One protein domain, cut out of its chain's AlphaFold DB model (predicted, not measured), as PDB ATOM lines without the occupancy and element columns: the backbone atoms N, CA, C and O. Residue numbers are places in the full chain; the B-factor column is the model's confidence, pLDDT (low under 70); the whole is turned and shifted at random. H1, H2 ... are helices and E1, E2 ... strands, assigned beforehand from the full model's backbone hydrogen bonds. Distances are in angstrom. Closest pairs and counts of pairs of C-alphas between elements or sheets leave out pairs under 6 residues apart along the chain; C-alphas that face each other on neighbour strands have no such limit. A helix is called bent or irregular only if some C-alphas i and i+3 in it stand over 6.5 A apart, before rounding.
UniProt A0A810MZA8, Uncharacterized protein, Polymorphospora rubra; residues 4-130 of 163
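This is residues 4 to 130 of the 163 residues of an uncharacterized protein of Polymorphospora rubra (UniProt A0A810MZA8). A twisted sheet of five strands makes the middle layer, with H3 and H5 side by side over one face and H1, H2 and H4 over the other. The long link from E5 to H5 runs past the E2 edge of the sheet, where residues 111 to 112 pair, parallel, with residues 34 to 35 of E2. The printed part has 127 residues with five named helices and five named strands, in the order E1 H1 H2 E2 H3 E3 H4 E4 E5 H5, of mixed class. The sheet's order is E2 E5 E4 E1 E3, mixed, with E5 antiparallel to E2 and E4. The whole is compact, with a radius of gyration of the C-alphas of 13.0 A and a rounded outline of 34 by 31 by 26 A.

E1, residues 4 to 8, begins at C-alpha 4 (26.677, 16.799, -51.712). H1, residues 13 to 22, is irregular, with C-alphas 18 and 21 9.2 A apart; H2, residues 27 to 32, and E2, residues 34 to 39, follow. H3, residues 46 to 60, is 20.6 A long and irregular, with C-alphas 56 and 59 9.2 A apart. Next come E3, residues 61 to 66, and H4, residues 74 to 82. E4, residues 86 to 92, and E5, residues 97 to 103, are 20.0 A long each and form a hairpin. H5, residues 118 to 128, is 15.2 A long and ends at C-alpha 128 (20.354, 14.861, -44.632).

E5 and E4 are antiparallel, with N 89 and O 101 at 2.7 A; E2 and E5 likewise, with N 36 and O 100 at 2.8 A. E4 and E1 are parallel, with N 6 and O 88 at 2.7 A, and so are E1 and E3, with N 5 and O 62 at 2.8 A. E1, H1 H2, E2 and E3, H4, E4 are split strand-helix-strand units, same-way strands with other strands between them, both with right-handed crossovers. H3 and H5 touch at Cys 53 and Arg 122, whose C-alphas are 6.3 A apart, at a shallow tilt of 30 degrees. On the opposite face H2 touches H4, the C-alphas of Glu 28 and Ala 79 closest at 7.5 A, and H1 and H2 touch only at the corner, with Ala 21 and Gly 27 closest at 3.8 A between C-alphas. Every O i to N i+4 pair is within hydrogen-bond range in H2, H4 and H5, against 4 of 6 in H1 and 9 of 11 in H3.

The C-alphas farthest apart, of Thr 43 and Ile 80, are 36.3 A apart. The printed part has no cut, and the one long link is E5 to H5. Residue 106 and residues 108 to 114 are under pLDDT 70.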
ATOM      1  N   ASN A   4      25.683  16.076 -50.924       92.94
ATOM      2  CA  ASN A   4      26.677  16.799 -51.712       92.94
ATOM      3  C   ASN A   4      26.964  18.134 -51.043       92.94
ATOM      4  O   ASN A   4      26.054  18.926 -50.827       92.94
ATOM      5  N   VAL A   5      28.229  18.396 -50.737       93.75
ATOM      6  CA  VAL A   5      28.690  19.656 -50.155       93.75
ATOM      7  C   VAL A   5      29.608  20.332 -51.163       93.75
ATOM      8  O   VAL A   5      30.653  19.792 -51.512       93.75
ATOM      9  N   HIS A   6      29.232  21.513 -51.635       94.38
ATOM     10  CA  HIS A   6      30.043  22.360 -52.497       94.38
ATOM     11  C   HIS A   6      30.646  23.487 -51.665       94.38
ATOM     12  O   HIS A   6      29.927  24.365 -51.202       94.38
ATOM     13  N   LEU A   7      31.963  23.474 -51.484       93.69
ATOM     14  CA  LEU A   7      32.712  24.532 -50.813       93.69
ATOM     15  C   LEU A   7      33.433  25.383 -51.861       93.69
ATOM     16  O   LEU A   7      34.267  24.869 -52.609       93.69
ATOM     17  N   PHE A   8      33.142  26.679 -51.892       92.50
ATOM     18  CA  PHE A   8      33.859  27.634 -52.734       92.50
ATOM     19  C   PHE A   8      34.876  28.403 -51.899       92.50
ATOM     20  O   PHE A   8      34.588  28.767 -50.771       92.50
ATOM     21  N   ASP A   9      36.061  28.670 -52.440       85.94
ATOM     22  CA  ASP A   9      37.087  29.462 -51.742       85.94
ATOM     23  C   ASP A   9      36.999  30.972 -52.066       85.94
ATOM     24  O   ASP A   9      37.803  31.765 -51.580       85.94
ATOM     25  N   SER A  10      36.043  31.385 -52.912       81.88
ATOM     26  CA  SER A  10      35.856  32.774 -53.359       81.88
ATOM     27  C   SER A  10      34.681  33.455 -52.644       81.88
ATOM     28  O   SER A  10      33.635  32.824 -52.466       81.88
ATOM     29  N   PRO A  11      34.804  34.744 -52.276       73.75
ATOM     30  CA  PRO A  11      33.744  35.475 -51.598       73.75
ATOM     31  C   PRO A  11      32.634  35.926 -52.564       73.75
ATOM     32  O   PRO A  11      32.589  37.082 -52.979       73.75
ATOM     33  N   ASP A  12      31.692  35.030 -52.859       80.69
ATOM     34  CA  ASP A  12      30.440  35.358 -53.572       80.69
ATOM     35  C   ASP A  12      29.244  35.514 -52.612       80.69
ATOM     36  O   ASP A  12      28.163  35.981 -52.982       80.69
ATOM     37  N   ALA A  13      29.440  35.156 -51.339       84.44
ATOM     38  CA  ALA A  13      28.386  35.074 -50.332       84.44
ATOM     39  C   ALA A  13      27.609  36.387 -50.150       84.44
ATOM     40  O   ALA A  13      26.393  36.366 -49.982       84.44
ATOM     41  N   GLY A  14      28.283  37.540 -50.216       84.00
ATOM     42  CA  GLY A  14      27.640  38.847 -50.050       84.00
ATOM     43  C   GLY A  14      26.745  39.262 -51.226       84.00
ATOM     44  O   GLY A  14      25.803  40.038 -51.045       84.00
ATOM     45  N   GLU A  15      27.014  38.778 -52.440       86.12
ATOM     46  CA  GLU A  15      26.114  38.962 -53.586       86.12
ATOM     47  C   GLU A  15      24.893  38.057 -53.447       86.12
ATOM     48  O   GLU A  15      23.760  38.537 -53.512       86.12
ATOM     49  N   VAL A  16      25.130  36.778 -53.155       87.00
ATOM     50  CA  VAL A  16      24.084  35.770 -52.950       87.00
ATOM     51  C   VAL A  16      23.137  36.177 -51.828       87.00
ATOM     52  O   VAL A  16      21.925  36.160 -52.020       87.00
ATOM     53  N   PHE A  17      23.669  36.618 -50.687       84.56
ATOM     54  CA  PHE A  17      22.870  37.050 -49.542       84.56
ATOM     55  C   PHE A  17      21.961  38.240 -49.880       84.56
ATOM     56  O   PHE A  17      20.807  38.280 -49.463       84.56
ATOM     57  N   ARG A  18      22.457  39.208 -50.664       86.25
ATOM     58  CA  ARG A  18      21.671  40.383 -51.075       86.25
ATOM     59  C   ARG A  18      20.621  40.051 -52.129       86.25
ATOM     60  O   ARG A  18      19.538  40.627 -52.097       86.25
ATOM     61  N   ALA A  19      20.950  39.176 -53.075       87.00
ATOM     62  CA  ALA A  19      20.047  38.791 -54.152       87.00
ATOM     63  C   ALA A  19      18.978  37.782 -53.691       87.00
ATOM     64  O   ALA A  19      17.860  37.802 -54.206       87.00
ATOM     65  N   GLY A  20      19.294  36.918 -52.722       85.75
ATOM     66  CA  GLY A  20      18.383  35.894 -52.214       85.75
ATOM     67  C   GLY A  20      17.839  35.006 -53.336       85.75
ATOM     68  O   GLY A  20      18.584  34.577 -54.219       85.75
ATOM     69  N   ALA A  21      16.521  34.791 -53.352       86.00
ATOM     70  CA  ALA A  21      15.834  34.019 -54.390       86.00
ATOM     71  C   ALA A  21      15.999  34.592 -55.817       86.00
ATOM     72  O   ALA A  21      15.823  33.871 -56.796       86.00
ATOM     73  N   ALA A  22      16.377  35.869 -55.967       87.81
ATOM     74  CA  ALA A  22      16.650  36.468 -57.276       87.81
ATOM     75  C   ALA A  22      18.059  36.148 -57.815       87.81
ATOM     76  O   ALA A  22      18.382  36.531 -58.941       87.81
ATOM     77  N   HIS A  23      18.916  35.475 -57.037       89.56
ATOM     78  CA  HIS A  23      20.272  35.148 -57.469       89.56
ATOM     79  C   HIS A  23      20.258  34.155 -58.651       89.56
ATOM     80  O   HIS A  23      19.623  33.104 -58.559       89.56
ATOM     81  N   PRO A  24      21.002  34.402 -59.749       86.56
ATOM     82  CA  PRO A  24      20.887  33.616 -60.984       86.56
ATOM     83  C   PRO A  24      21.308  32.145 -60.850       86.56
ATOM     84  O   PRO A  24      20.839  31.316 -61.631       86.56
ATOM     85  N   VAL A  25      22.184  31.834 -59.884       88.75
ATOM     86  CA  VAL A  25      22.708  30.477 -59.628       88.75
ATOM     87  C   VAL A  25      21.999  29.782 -58.461       88.75
ATOM     88  O   VAL A  25      21.443  28.708 -58.634       88.75
ATOM     89  N   LEU A  26      22.016  30.392 -57.271       89.50
ATOM     90  CA  LEU A  26      21.488  29.803 -56.036       89.50
ATOM     91  C   LEU A  26      20.039  30.183 -55.705       89.50
ATOM     92  O   LEU A  26      19.527  29.719 -54.693       89.50
ATOM     93  N   GLY A  27      19.375  31.005 -56.523       85.31
ATOM     94  CA  GLY A  27      18.037  31.520 -56.220       85.31
ATOM     95  C   GLY A  27      17.004  30.421 -55.970       85.31
ATOM     96  O   GLY A  27      16.298  30.472 -54.971       85.31
ATOM     97  N   GLU A  28      16.986  29.381 -56.809       84.00
ATOM     98  CA  GLU A  28      16.083  28.229 -56.643       84.00
ATOM     99  C   GLU A  28      16.394  27.414 -55.382       84.00
ATOM    100  O   GLU A  28      15.479  26.969 -54.696       84.00
ATOM    101  N   LEU A  29      17.674  27.248 -55.030       87.31
ATOM    102  CA  LEU A  29      18.066  26.544 -53.804       87.31
ATOM    103  C   LEU A  29      17.654  27.333 -52.558       87.31
ATOM    104  O   LEU A  29      17.285  26.738 -51.553       87.31
ATOM    105  N   ILE A  30      17.720  28.663 -52.619       86.06
ATOM    106  CA  ILE A  30      17.274  29.545 -51.536       86.06
ATOM    107  C   ILE A  30      15.748  29.520 -51.415       86.06
ATOM    108  O   ILE A  30      15.237  29.494 -50.301       86.06
ATOM    109  N   ASP A  31      15.030  29.513 -52.540       84.81
ATOM    110  CA  ASP A  31      13.562  29.483 -52.578       84.81
ATOM    111  C   ASP A  31      12.997  28.155 -52.048       84.81
ATOM    112  O   ASP A  31      12.040  28.133 -51.277       84.81
ATOM    113  N   LEU A  32      13.631  27.039 -52.416       81.81
ATOM    114  CA  LEU A  32      13.185  25.689 -52.061       81.81
ATOM    115  C   LEU A  32      13.824  25.140 -50.780       81.81
ATOM    116  O   LEU A  32      13.475  24.044 -50.341       81.81
ATOM    117  N   GLY A  33      14.775  25.863 -50.200       84.00
ATOM    118  CA  GLY A  33      15.660  25.341 -49.173       84.00
ATOM    119  C   GLY A  33      15.791  26.241 -47.955       84.00
ATOM    120  O   GLY A  33      14.873  26.956 -47.552       84.00
ATOM    121  N   THR A  34      16.958  26.143 -47.337       84.31
ATOM    122  CA  THR A  34      17.326  26.816 -46.098       84.31
ATOM    123  C   THR A  34      18.663  27.514 -46.295       84.31
ATOM    124  O   THR A  34      19.564  26.957 -46.920       84.31
ATOM    125  N   SER A  35      18.832  28.714 -45.740       88.19
ATOM    126  CA  SER A  35      20.134  29.394 -45.733       88.19
ATOM    127  C   SER A  35      20.527  29.852 -44.333       88.19
ATOM    128  O   SER A  35      19.661  30.222 -43.553       88.19
ATOM    129  N   ALA A  36      21.813  29.805 -43.997       88.06
ATOM    130  CA  ALA A  36      22.336  30.152 -42.676       88.06
ATOM    131  C   ALA A  36      23.729  30.780 -42.785       88.06
ATOM    132  O   ALA A  36      24.464  30.492 -43.727       88.06
ATOM    133  N   VAL A  37      24.134  31.571 -41.793       90.25
ATOM    134  CA  VAL A  37      25.535  32.002 -41.662       90.25
ATOM    135  C   VAL A  37      26.267  31.023 -40.750       90.25
ATOM    136  O   VAL A  37      25.966  30.965 -39.564       90.25
ATOM    137  N   LEU A  38      27.203  30.256 -41.299       90.56
ATOM    138  CA  LEU A  38      28.135  29.406 -40.567       90.56
ATOM    139  C   LEU A  38      29.257  30.252 -39.963       90.56
ATOM    140  O   LEU A  38      29.960  30.946 -40.693       90.56
ATOM    141  N   VAL A  39      29.448  30.146 -38.653       91.00
ATOM    142  CA  VAL A  39      30.560  30.745 -37.912       91.00
ATOM    143  C   VAL A  39      31.449  29.620 -37.394       91.00
ATOM    144  O   VAL A  39      30.963  28.668 -36.779       91.00
ATOM    145  N   VAL A  40      32.749  29.723 -37.653       90.19
ATOM    146  CA  VAL A  40      33.754  28.766 -37.181       90.19
ATOM    147  C   VAL A  40      34.658  29.409 -36.136       90.19
ATOM    148  O   VAL A  40      34.699  30.632 -35.988       90.19
ATOM    149  N   GLU A  41      35.359  28.582 -35.365       88.81
ATOM    150  CA  GLU A  41      36.257  29.085 -34.331       88.81
ATOM    151  C   GLU A  41      37.370  29.961 -34.929       88.81
ATOM    152  O   GLU A  41      37.893  29.637 -35.995       88.81
ATOM    153  N   PRO A  42      37.817  31.029 -34.236       85.69
ATOM    154  CA  PRO A  42      38.812  31.963 -34.774       85.69
ATOM    155  C   PRO A  42      40.159  31.334 -35.149       85.69
ATOM    156  O   PRO A  42      40.957  31.942 -35.855       85.69
ATOM    157  N   THR A  43      40.450  30.143 -34.628       90.38
ATOM    158  CA  THR A  43      41.689  29.397 -34.865       90.38
ATOM    159  C   THR A  43      41.620  28.461 -36.068       90.38
ATOM    160  O   THR A  43      42.593  27.757 -36.334       90.38
ATOM    161  N   THR A  44      40.489  28.394 -36.770       90.00
ATOM    162  CA  THR A  44      40.275  27.457 -37.876       90.00
ATOM    163  C   THR A  44      39.546  28.153 -39.010       90.00
ATOM    164  O   THR A  44      38.584  28.883 -38.794       90.00
ATOM    165  N   THR A  45      39.997  27.929 -40.239       92.81
ATOM    166  CA  THR A  45      39.329  28.515 -41.404       92.81
ATOM    167  C   THR A  45      38.025  27.782 -41.717       92.81
ATOM    168  O   THR A  45      37.892  26.582 -41.456       92.81
ATOM    169  N   VAL A  46      37.069  28.465 -42.355       92.75
ATOM    170  CA  VAL A  46      35.831  27.842 -42.869       92.75
ATOM    171  C   VAL A  46      36.149  26.583 -43.680       92.75
ATOM    172  O   VAL A  46      35.516  25.543 -43.500       92.75
ATOM    173  N   ALA A  47      37.148  26.663 -44.562       92.88
ATOM    174  CA  ALA A  47      37.512  25.557 -45.433       92.88
ATOM    175  C   ALA A  47      38.019  24.338 -44.650       92.88
ATOM    176  O   ALA A  47      37.635  23.209 -44.964       92.88
ATOM    177  N   GLU A  48      38.847  24.549 -43.626       93.44
ATOM    178  CA  GLU A  48      39.334  23.482 -42.746       93.44
ATOM    179  C   GLU A  48      38.193  22.858 -41.943       93.44
ATOM    180  O   GLU A  48      38.063  21.634 -41.931       93.44
ATOM    181  N   ALA A  49      37.330  23.680 -41.342       92.88
ATOM    182  CA  ALA A  49      36.210  23.214 -40.530       92.88
ATOM    183  C   ALA A  49      35.215  22.372 -41.345       92.88
ATOM    184  O   ALA A  49      34.849  21.269 -40.937       92.88
ATOM    185  N   VAL A  50      34.821  22.846 -42.532       93.12
ATOM    186  CA  VAL A  50      33.899  22.122 -43.423       93.12
ATOM    187  C   VAL A  50      34.539  20.836 -43.936       93.12
ATOM    188  O   VAL A  50      33.899  19.786 -43.930       93.12
ATOM    189  N   THR A  51      35.815  20.882 -44.331       93.69
ATOM    190  CA  THR A  51      36.525  19.688 -44.812       93.69
ATOM    191  C   THR A  51      36.642  18.632 -43.716       93.69
ATOM    192  O   THR A  51      36.357  17.461 -43.968       93.69
ATOM    193  N   ALA A  52      37.013  19.034 -42.497       93.19
ATOM    194  CA  ALA A  52      37.098  18.141 -41.347       93.19
ATOM    195  C   ALA A  52      35.728  17.543 -40.993       93.19
ATOM    196  O   ALA A  52      35.626  16.338 -40.765       93.19
ATOM    197  N   CYS A  53      34.671  18.360 -41.021       91.81
ATOM    198  CA  CYS A  53      33.300  17.916 -40.792       91.81
ATOM    199  C   CYS A  53      32.867  16.859 -41.820       91.81
ATOM    200  O   CYS A  53      32.431  15.773 -41.441       91.81
ATOM    201  N   CYS A  54      33.034  17.128 -43.118       91.88
ATOM    202  CA  CYS A  54      32.689  16.172 -44.172       91.88
ATOM    203  C   CYS A  54      33.517  14.883 -44.070       91.88
ATOM    204  O   CYS A  54      32.972  13.791 -44.217       91.88
ATOM    205  N   ALA A  55      34.816  14.991 -43.775       91.00
ATOM    206  CA  ALA A  55      35.690  13.833 -43.601       91.00
ATOM    207  C   ALA A  55      35.259  12.946 -42.419       91.00
ATOM    208  O   ALA A  55      35.313  11.723 -42.524       91.00
ATOM    209  N   ALA A  56      34.790  13.546 -41.319       89.56
ATOM    210  CA  ALA A  56      34.307  12.820 -40.145       89.56
ATOM    211  C   ALA A  56      33.005  12.040 -40.403       89.56
ATOM    212  O   ALA A  56      32.772  11.016 -39.766       89.56
ATOM    213  N   LEU A  57      32.169  12.501 -41.339       86.69
ATOM    214  CA  LEU A  57      30.907  11.849 -41.715       86.69
ATOM    215  C   LEU A  57      31.091  10.687 -42.709       86.69
ATOM    216  O   LEU A  57      30.172   9.898 -42.928       86.69
ATOM    217  N   GLY A  58      32.286  10.535 -43.283       84.56
ATOM    218  CA  GLY A  58      32.647   9.384 -44.105       84.56
ATOM    219  C   GLY A  58      31.988   9.363 -45.489       84.56
ATOM    220  O   GLY A  58      31.664  10.393 -46.074       84.56
ATOM    221  N   SER A  59      31.821   8.163 -46.053       81.38
ATOM    222  CA  SER A  59      31.477   7.953 -47.472       81.38
ATOM    223  C   SER A  59      30.073   8.402 -47.893       81.38
ATOM    224  O   SER A  59      29.768   8.366 -49.083       81.38
ATOM    225  N   GLY A  60      29.218   8.809 -46.951       85.75
ATOM    226  CA  GLY A  60      27.903   9.379 -47.249       85.75
ATOM    227  C   GLY A  60      27.965  10.822 -47.756       85.75
ATOM    228  O   GLY A  60      27.017  11.286 -48.390       85.75
ATOM    229  N   VAL A  61      29.073  11.528 -47.514       90.62
ATOM    230  CA  VAL A  61      29.235  12.937 -47.887       90.62
ATOM    231  C   VAL A  61      30.216  13.076 -49.044       90.62
ATOM    232  O   VAL A  61      31.385  12.706 -48.950       90.62
ATOM    233  N   ALA A  62      29.745  13.657 -50.143       92.62
ATOM    234  CA  ALA A  62      30.561  14.034 -51.285       92.62
ATOM    235  C   ALA A  62      30.941  15.518 -51.173       92.62
ATOM    236  O   ALA A  62      30.111  16.395 -51.407       92.62
ATOM    237  N   LEU A  63      32.197  15.806 -50.821       93.94
ATOM    238  CA  LEU A  63      32.724  17.171 -50.770       93.94
ATOM    239  C   LEU A  63      33.373  17.550 -52.106       93.94
ATOM    240  O   LEU A  63      34.373  16.961 -52.512       93.94
ATOM    241  N   THR A  64      32.842  18.586 -52.749       94.00
ATOM    242  CA  THR A  64      33.442  19.238 -53.915       94.00
ATOM    243  C   THR A  64      33.991  20.592 -53.493       94.00
ATOM    244  O   THR A  64      33.241  21.448 -53.031       94.00
ATOM    245  N   ARG A  65      35.294  20.811 -53.677       92.50
ATOM    246  CA  ARG A  65      35.938  22.102 -53.411       92.50
ATOM    247  C   ARG A  65      36.272  22.807 -54.719       92.50
ATOM    248  O   ARG A  65      36.808  22.182 -55.632       92.50
ATOM    249  N   SER A  66      35.944  24.088 -54.819       89.56
ATOM    250  CA  SER A  66      36.162  24.898 -56.018       89.56
ATOM    251  C   SER A  66      36.867  26.204 -55.676       89.56
ATOM    252  O   SER A  66      36.431  26.958 -54.809       89.56
ATOM    253  N   ALA A  67      37.948  26.485 -56.401       83.69
ATOM    254  CA  ALA A  67      38.640  27.760 -56.329       83.69
ATOM    255  C   ALA A  67      38.063  28.711 -57.384       83.69
ATOM    256  O   ALA A  67      38.097  28.406 -58.576       83.69
ATOM    257  N   GLY A  68      37.562  29.864 -56.948       84.31
ATOM    258  CA  GLY A  68      36.982  30.876 -57.829       84.31
ATOM    259  C   GLY A  68      35.463  31.011 -57.691       84.31
ATOM    260  O   GLY A  68      34.866  30.364 -56.828       84.31
ATOM    261  N   PRO A  69      34.861  31.902 -58.496       82.75
ATOM    262  CA  PRO A  69      33.461  32.261 -58.360       82.75
ATOM    263  C   PRO A  69      32.525  31.133 -58.805       82.75
ATOM    264  O   PRO A  69      32.938  30.202 -59.504       82.75
ATOM    265  N   LEU A  70      31.246  31.258 -58.454       86.56
ATOM    266  CA  LEU A  70      30.178  30.352 -58.878       86.56
ATOM    267  C   LEU A  70      30.155  30.176 -60.416       86.56
ATOM    268  O   LEU A  70      29.908  31.142 -61.146       86.56
ATOM    269  N   PRO A  71      30.378  28.956 -60.947       85.81
ATOM    270  CA  PRO A  71      30.370  28.726 -62.385       85.81
ATOM    271  C   PRO A  71      28.962  28.852 -62.978       85.81
ATOM    272  O   PRO A  71      27.975  28.424 -62.385       85.81
ATOM    273  N   ALA A  72      28.870  29.368 -64.208       77.50
ATOM    274  CA  ALA A  72      27.591  29.635 -64.876       77.50
ATOM    275  C   ALA A  72      26.699  28.387 -65.058       77.50
ATOM    276  O   ALA A  72      25.479  28.498 -64.995       77.50
ATOM    277  N   GLY A  73      27.293  27.206 -65.254       83.94
ATOM    278  CA  GLY A  73      26.565  25.935 -65.391       83.94
ATOM    279  C   GLY A  73      26.192  25.268 -64.064       83.94
ATOM    280  O   GLY A  73      25.510  24.248 -64.072       83.94
ATOM    281  N   LEU A  74      26.627  25.823 -62.926       88.19
ATOM    282  CA  LEU A  74      26.376  25.223 -61.617       88.19
ATOM    283  C   LEU A  74      24.881  25.176 -61.295       88.19
ATOM    284  O   LEU A  74      24.430  24.233 -60.662       88.19
ATOM    285  N   ARG A  75      24.107  26.168 -61.751       88.25
ATOM    286  CA  ARG A  75      22.658  26.232 -61.522       88.25
ATOM    287  C   ARG A  75      21.965  24.942 -61.960       88.25
ATOM    288  O   ARG A  75      21.254  24.335 -61.167       88.25
ATOM    289  N   ASP A  76      22.201  24.525 -63.201       87.81
ATOM    290  CA  ASP A  76      21.548  23.351 -63.780       87.81
ATOM    291  C   ASP A  76      21.980  22.070 -63.057       87.81
ATOM    292  O   ASP A  76      21.157  21.194 -62.791       87.81
ATOM    293  N   GLU A  77      23.260  21.973 -62.681       89.19
ATOM    294  CA  GLU A  77      23.762  20.852 -61.883       89.19
ATOM    295  C   GLU A  77      23.075  20.785 -60.515       89.19
ATOM    296  O   GLU A  77      22.571  19.726 -60.131       89.19
ATOM    297  N   LEU A  78      23.034  21.905 -59.790       89.12
ATOM    298  CA  LEU A  78      22.435  21.969 -58.464       89.12
ATOM    299  C   LEU A  78      20.939  21.671 -58.524       89.12
ATOM    300  O   LEU A  78      20.478  20.892 -57.704       89.12
ATOM    301  N   ALA A  79      20.207  22.197 -59.511       85.81
ATOM    302  CA  ALA A  79      18.778  21.934 -59.683       85.81
ATOM    303  C   ALA A  79      18.483  20.446 -59.955       85.81
ATOM    304  O   ALA A  79      17.554  19.866 -59.389       85.81
ATOM    305  N   ILE A  80      19.294  19.790 -60.794       87.25
ATOM    306  CA  ILE A  80      19.152  18.351 -61.066       87.25
ATOM    307  C   ILE A  80      19.455  17.523 -59.812       87.25
ATOM    308  O   ILE A  80      18.789  16.510 -59.572       87.25
ATOM    309  N   ARG A  81      20.474  17.916 -59.040       88.44
ATOM    310  CA  ARG A  81      20.892  17.202 -57.827       88.44
ATOM    311  C   ARG A  81      19.928  17.415 -56.672       88.44
ATOM    312  O   ARG A  81      19.495  16.429 -56.089       88.44
ATOM    313  N   SER A  82      19.527  18.651 -56.390       86.19
ATOM    314  CA  SER A  82      18.611  18.985 -55.294       86.19
ATOM    315  C   SER A  82      17.221  18.371 -55.477       86.19
ATOM    316  O   SER A  82      16.475  18.251 -54.515       86.19
ATOM    317  N   GLY A  83      16.858  17.943 -56.692       85.56
ATOM    318  CA  GLY A  83      15.655  17.141 -56.936       85.56
ATOM    319  C   GLY A  83      15.788  15.649 -56.589       85.56
ATOM    320  O   GLY A  83      14.796  14.926 -56.643       85.56
ATOM    321  N   LYS A  84      16.994  15.161 -56.280       86.88
ATOM    322  CA  LYS A  84      17.303  13.736 -56.050       86.88
ATOM    323  C   LYS A  84      17.963  13.462 -54.705       86.88
ATOM    324  O   LYS A  84      17.792  12.378 -54.158       86.88
ATOM    325  N   GLU A  85      18.755  14.403 -54.215       89.19
ATOM    326  CA  GLU A  85      19.616  14.254 -53.047       89.19
ATOM    327  C   GLU A  85      19.831  15.607 -52.361       89.19
ATOM    328  O   GLU A  85      19.561  16.660 -52.943       89.19
ATOM    329  N   ALA A  86      20.296  15.586 -51.113       90.19
ATOM    330  CA  ALA A  86      20.576  16.807 -50.375       90.19
ATOM    331  C   ALA A  86      21.863  17.474 -50.870       90.19
ATOM    332  O   ALA A  86      22.907  16.832 -51.033       90.19
ATOM    333  N   VAL A  87      21.779  18.782 -51.082       92.56
ATOM    334  CA  VAL A  87      22.854  19.623 -51.597       92.56
ATOM    335  C   VAL A  87      23.070  20.789 -50.647       92.56
ATOM    336  O   VAL A  87      22.132  21.504 -50.311       92.56
ATOM    337  N   PHE A  88      24.320  20.994 -50.251       92.75
ATOM    338  CA  PHE A  88      24.791  22.091 -49.421       92.75
ATOM    339  C   PHE A  88      25.815  22.890 -50.220       92.75
ATOM    340  O   PHE A  88      26.752  22.326 -50.774       92.75
ATOM    341  N   VAL A  89      25.663  24.205 -50.265       93.69
ATOM    342  CA  VAL A  89      26.604  25.136 -50.882       93.69
ATOM    343  C   VAL A  89      27.137  26.049 -49.791       93.69
ATOM    344  O   VAL A  89      26.358  26.708 -49.111       93.69
ATOM    345  N   VAL A  90      28.455  26.082 -49.620       93.81
ATOM    346  CA  VAL A  90      29.157  26.887 -48.620       93.81
ATOM    347  C   VAL A  90      30.000  27.941 -49.327       93.81
ATOM    348  O   VAL A  90      30.891  27.614 -50.115       93.81
ATOM    349  N   LEU A  91      29.712  29.207 -49.033       93.19
ATOM    350  CA  LEU A  91      30.366  30.379 -49.606       93.19
ATOM    351  C   LEU A  91      31.001  31.222 -48.494       93.19
ATOM    352  O   LEU A  91      30.270  31.735 -47.651       93.19
ATOM    353  N   PRO A  92      32.323  31.421 -48.466       89.94
ATOM    354  CA  PRO A  92      32.979  32.208 -47.436       89.94
ATOM    355  C   PRO A  92      32.564  33.681 -47.524       89.94
ATOM    356  O   PRO A  92      32.502  34.279 -48.599       89.94
ATOM    357  N   LEU A  93      32.275  34.260 -46.363       89.50
ATOM    358  CA  LEU A  93      32.119  35.698 -46.133       89.50
ATOM    359  C   LEU A  93      33.443  36.294 -45.638       89.50
ATOM    360  O   LEU A  93      33.819  37.396 -46.031       89.50
ATOM    361  N   SER A  94      34.147  35.544 -44.790       89.81
ATOM    362  CA  SER A  94      35.465  35.852 -44.237       89.81
ATOM    363  C   SER A  94      36.248  34.551 -44.004       89.81
ATOM    364  O   SER A  94      35.810  33.477 -44.414       89.81
ATOM    365  N   GLU A  95      37.405  34.617 -43.338       87.81
ATOM    366  CA  GLU A  95      38.150  33.408 -42.949       87.81
ATOM    367  C   GLU A  95      37.372  32.525 -41.960       87.81
ATOM    368  O   GLU A  95      37.579  31.312 -41.945       87.81
ATOM    369  N   VAL A  96      36.472  33.125 -41.168       91.56
ATOM    370  CA  VAL A  96      35.769  32.473 -40.049       91.56
ATOM    371  C   VAL A  96      34.242  32.468 -40.190       91.56
ATOM    372  O   VAL A  96      33.542  31.908 -39.352       91.56
ATOM    373  N   GLU A  97      33.706  33.066 -41.253       91.69
ATOM    374  CA  GLU A  97      32.267  33.122 -41.526       91.69
ATOM    375  C   GLU A  97      31.966  32.699 -42.963       91.69
ATOM    376  O   GLU A  97      32.696  33.053 -43.891       91.69
ATOM    377  N   ALA A  98      30.855  31.999 -43.171       92.44
ATOM    378  CA  ALA A  98      30.382  31.584 -44.485       92.44
ATOM    379  C   ALA A  98      28.857  31.560 -44.572       92.44
ATOM    380  O   ALA A  98      28.170  31.302 -43.595       92.44
ATOM    381  N   LEU A  99      28.309  31.790 -45.758       91.75
ATOM    382  CA  LEU A  99      26.919  31.510 -46.080       91.75
ATOM    383  C   LEU A  99      26.784  30.039 -46.477       91.75
ATOM    384  O   LEU A  99      27.471  29.571 -47.380       91.75
ATOM    385  N   VAL A 100      25.864  29.331 -45.836       91.94
ATOM    386  CA  VAL A 100      25.464  27.970 -46.191       91.94
ATOM    387  C   VAL A 100      24.069  28.026 -46.793       91.94
ATOM    388  O   VAL A 100      23.170  28.611 -46.197       91.94
ATOM    389  N   VAL A 101      23.881  27.411 -47.956       90.88
ATOM    390  CA  VAL A 101      22.581  27.229 -48.612       90.88
ATOM    391  C   VAL A 101      22.359  25.736 -48.800       90.88
ATOM    392  O   VAL A 101      23.204  25.069 -49.389       90.88
ATOM    393  N   ALA A 102      21.248  25.204 -48.305       89.75
ATOM    394  CA  ALA A 102      20.931  23.783 -48.355       89.75
ATOM    395  C   ALA A 102      19.553  23.542 -48.979       89.75
ATOM    396  O   ALA A 102      18.588  24.197 -48.596       89.75
ATOM    397  N   ALA A 103      19.455  22.588 -49.902       89.56
ATOM    398  CA  ALA A 103      18.200  22.168 -50.526       89.56
ATOM    399  C   ALA A 103      18.263  20.685 -50.914       89.56
ATOM    400  O   ALA A 103      19.334  20.163 -51.221       89.56
ATOM    401  N   GLY A 104      17.127  19.993 -50.913       85.44
ATOM    402  CA  GLY A 104      17.066  18.569 -51.232       85.44
ATOM    403  C   GLY A 104      15.704  17.955 -50.919       85.44
ATOM    404  O   GLY A 104      14.926  18.572 -50.185       85.44
ATOM    405  N   PRO A 105      15.412  16.740 -51.417       72.75
ATOM    406  CA  PRO A 105      14.296  15.964 -50.898       72.75
ATOM    407  C   PRO A 105      14.523  15.723 -49.400       72.75
ATOM    408  O   PRO A 105      15.652  15.490 -48.968       72.75
ATOM    409  N   ASP A 106      13.455  15.834 -48.614       68.25
ATOM    410  CA  ASP A 106      13.444  15.594 -47.162       68.25
ATOM    411  C   ASP A 106      14.194  16.623 -46.291       68.25
ATOM    412  O   ASP A 106      14.166  16.523 -45.064       68.25
ATOM    413  N   LEU A 107      14.785  17.668 -46.883       70.06
ATOM    414  CA  LEU A 107      15.216  18.845 -46.130       70.06
ATOM    415  C   LEU A 107      14.022  19.790 -45.938       70.06
ATOM    416  O   LEU A 107      13.446  20.249 -46.928       70.06
ATOM    417  N   PRO A 108      13.629  20.122 -44.694       57.69
ATOM    418  CA  PRO A 108      12.603  21.129 -44.486       57.69
ATOM    419  C   PRO A 108      13.089  22.475 -45.041       57.69
ATOM    420  O   PRO A 108      14.225  22.886 -44.796       57.69
ATOM    421  N   SER A 109      12.217  23.182 -45.765       61.75
ATOM    422  CA  SER A 109      12.413  24.609 -46.030       61.75
ATOM    423  C   SER A 109      12.285  25.335 -44.691       61.75
ATOM    424  O   SER A 109      11.187  25.500 -44.161       61.75
ATOM    425  N   MET A 110      13.419  25.686 -44.086       52.72
ATOM    426  CA  MET A 110      13.477  26.356 -42.782       52.72
ATOM    427  C   MET A 110      13.655  27.873 -42.908       52.72
ATOM    428  O   MET A 110      13.877  28.551 -41.906       52.72
ATOM    429  N   GLY A 111      13.528  28.434 -44.116       56.94
ATOM    430  CA  GLY A 111      13.774  29.855 -44.353       56.94
ATOM    431  C   GLY A 111      15.220  30.252 -44.000       56.94
ATOM    432  O   GLY A 111      16.121  29.411 -44.041       56.94
ATOM    433  N   PRO A 112      15.495  31.530 -43.682       62.12
ATOM    434  CA  PRO A 112      16.795  31.929 -43.159       62.12
ATOM    435  C   PRO A 112      16.955  31.389 -41.728       62.12
ATOM    436  O   PRO A 112      16.337  31.889 -40.788       62.12
ATOM    437  N   LEU A 113      17.789  30.369 -41.554       61.09
ATOM    438  CA  LEU A 113      18.240  29.927 -40.243       61.09
ATOM    439  C   LEU A 113      19.103  31.026 -39.589       61.09
ATOM    440  O   LEU A 113      19.867  31.711 -40.278       61.09
ATOM    441  N   PRO A 114      19.033  31.184 -38.252       67.75
ATOM    442  CA  PRO A 114      19.983  32.011 -37.512       67.75
ATOM    443  C   PRO A 114      21.413  31.459 -37.657       67.75
ATOM    444  O   PRO A 114      21.633  30.418 -38.275       67.75
ATOM    445  N   SER A 115      22.399  32.144 -37.068       74.69
ATOM    446  CA  SER A 115      23.798  31.696 -37.066       74.69
ATOM    447  C   SER A 115      23.928  30.195 -36.758       74.69
ATOM    448  O   SER A 115      23.383  29.684 -35.771       74.69
ATOM    449  N   CYS A 116      24.646  29.505 -37.631       82.44
ATOM    450  CA  CYS A 116      24.982  28.096 -37.578       82.44
ATOM    451  C   CYS A 116      26.434  27.978 -37.102       82.44
ATOM    452  O   CYS A 116      27.279  28.773 -37.499       82.44
ATOM    453  N   ASP A 117      26.725  27.018 -36.237       87.56
ATOM    454  CA  ASP A 117      28.092  26.642 -35.883       87.56
ATOM    455  C   ASP A 117      28.445  25.310 -36.563       87.56
ATOM    456  O   ASP A 117      27.624  24.703 -37.261       87.56
ATOM    457  N   VAL A 118      29.684  24.849 -36.389       87.56
ATOM    458  CA  VAL A 118      30.160  23.603 -37.010       87.56
ATOM    459  C   VAL A 118      29.343  22.389 -36.551       87.56
ATOM    460  O   VAL A 118      29.073  21.500 -37.358       87.56
ATOM    461  N   GLU A 119      28.889  22.361 -35.296       86.94
ATOM    462  CA  GLU A 119      28.092  21.251 -34.760       86.94
ATOM    463  C   GLU A 119      26.684  21.216 -35.366       86.94
ATOM    464  O   GLU A 119      26.219  20.158 -35.789       86.94
ATOM    465  N   ARG A 120      26.015  22.365 -35.507       85.25
ATOM    466  CA  ARG A 120      24.722  22.460 -36.205       85.25
ATOM    467  C   ARG A 120      24.840  22.138 -37.686       85.25
ATOM    468  O   ARG A 120      23.948  21.496 -38.247       85.25
ATOM    469  N   PHE A 121      25.931  22.553 -38.323       89.06
ATOM    470  CA  PHE A 121      26.212  22.188 -39.707       89.06
ATOM    471  C   PHE A 121      26.362  20.670 -39.839       89.06
ATOM    472  O   PHE A 121      25.699  20.053 -40.671       89.06
ATOM    473  N   ARG A 122      27.141  20.047 -38.949       89.06
ATOM    474  CA  ARG A 122      27.302  18.593 -38.881       89.06
ATOM    475  C   ARG A 122      25.978  17.870 -38.643       89.06
ATOM    476  O   ARG A 122      25.694  16.898 -39.339       89.06
ATOM    477  N   ALA A 123      25.165  18.342 -37.699       85.12
ATOM    478  CA  ALA A 123      23.847  17.779 -37.417       85.12
ATOM    479  C   ALA A 123      22.940  17.840 -38.655       85.12
ATOM    480  O   ALA A 123      22.308  16.849 -39.004       85.12
ATOM    481  N   SER A 124      22.963  18.960 -39.384       85.88
ATOM    482  CA  SER A 124      22.198  19.125 -40.627       85.88
ATOM    483  C   SER A 124      22.627  18.129 -41.709       85.88
ATOM    484  O   SER A 124      21.780  17.567 -42.401       85.88
ATOM    485  N   LEU A 125      23.935  17.878 -41.846       88.25
ATOM    486  CA  LEU A 125      24.454  16.867 -42.770       88.25
ATOM    487  C   LEU A 125      24.043  15.447 -42.355       88.25
ATOM    488  O   LEU A 125      23.690  14.654 -43.221       88.25
ATOM    489  N   LEU A 126      24.051  15.125 -41.056       86.44
ATOM    490  CA  LEU A 126      23.596  13.827 -40.537       86.44
ATOM    491  C   LEU A 126      22.109  13.594 -40.813       86.44
ATOM    492  O   LEU A 126      21.750  12.571 -41.394       86.44
ATOM    493  N   THR A 127      21.263  14.580 -40.508       83.69
ATOM    494  CA  THR A 127      19.834  14.526 -40.843       83.69
ATOM    495  C   THR A 127      19.633  14.300 -42.342       83.69
ATOM    496  O   THR A 127      18.850  13.442 -42.744       83.69
ATOM    497  N   ALA A 128      20.396  15.007 -43.180       85.00
ATOM    498  CA  ALA A 128      20.354  14.861 -44.632       85.00
ATOM    499  C   ALA A 128      20.911  13.524 -45.155       85.00
ATOM    500  O   ALA A 128      20.641  13.159 -46.296       85.00
ATOM    501  N   LEU A 129      21.680  12.779 -44.360       85.25
ATOM    502  CA  LEU A 129      22.104  11.415 -44.691       85.25
ATOM    503  C   LEU A 129      21.008  10.380 -44.416       85.25
ATOM    504  O   LEU A 129      21.168   9.217 -44.793       85.25
ATOM    505  N   GLY A 130      19.900  10.787 -43.791       74.88
ATOM    506  CA  GLY A 130      18.893   9.863 -43.288       74.88
ATOM    507  C   GLY A 130      19.387   9.095 -42.066       74.88
ATOM    508  O   GLY A 130      18.830   8.046 -41.759       74.88
TER     509      GLY A 130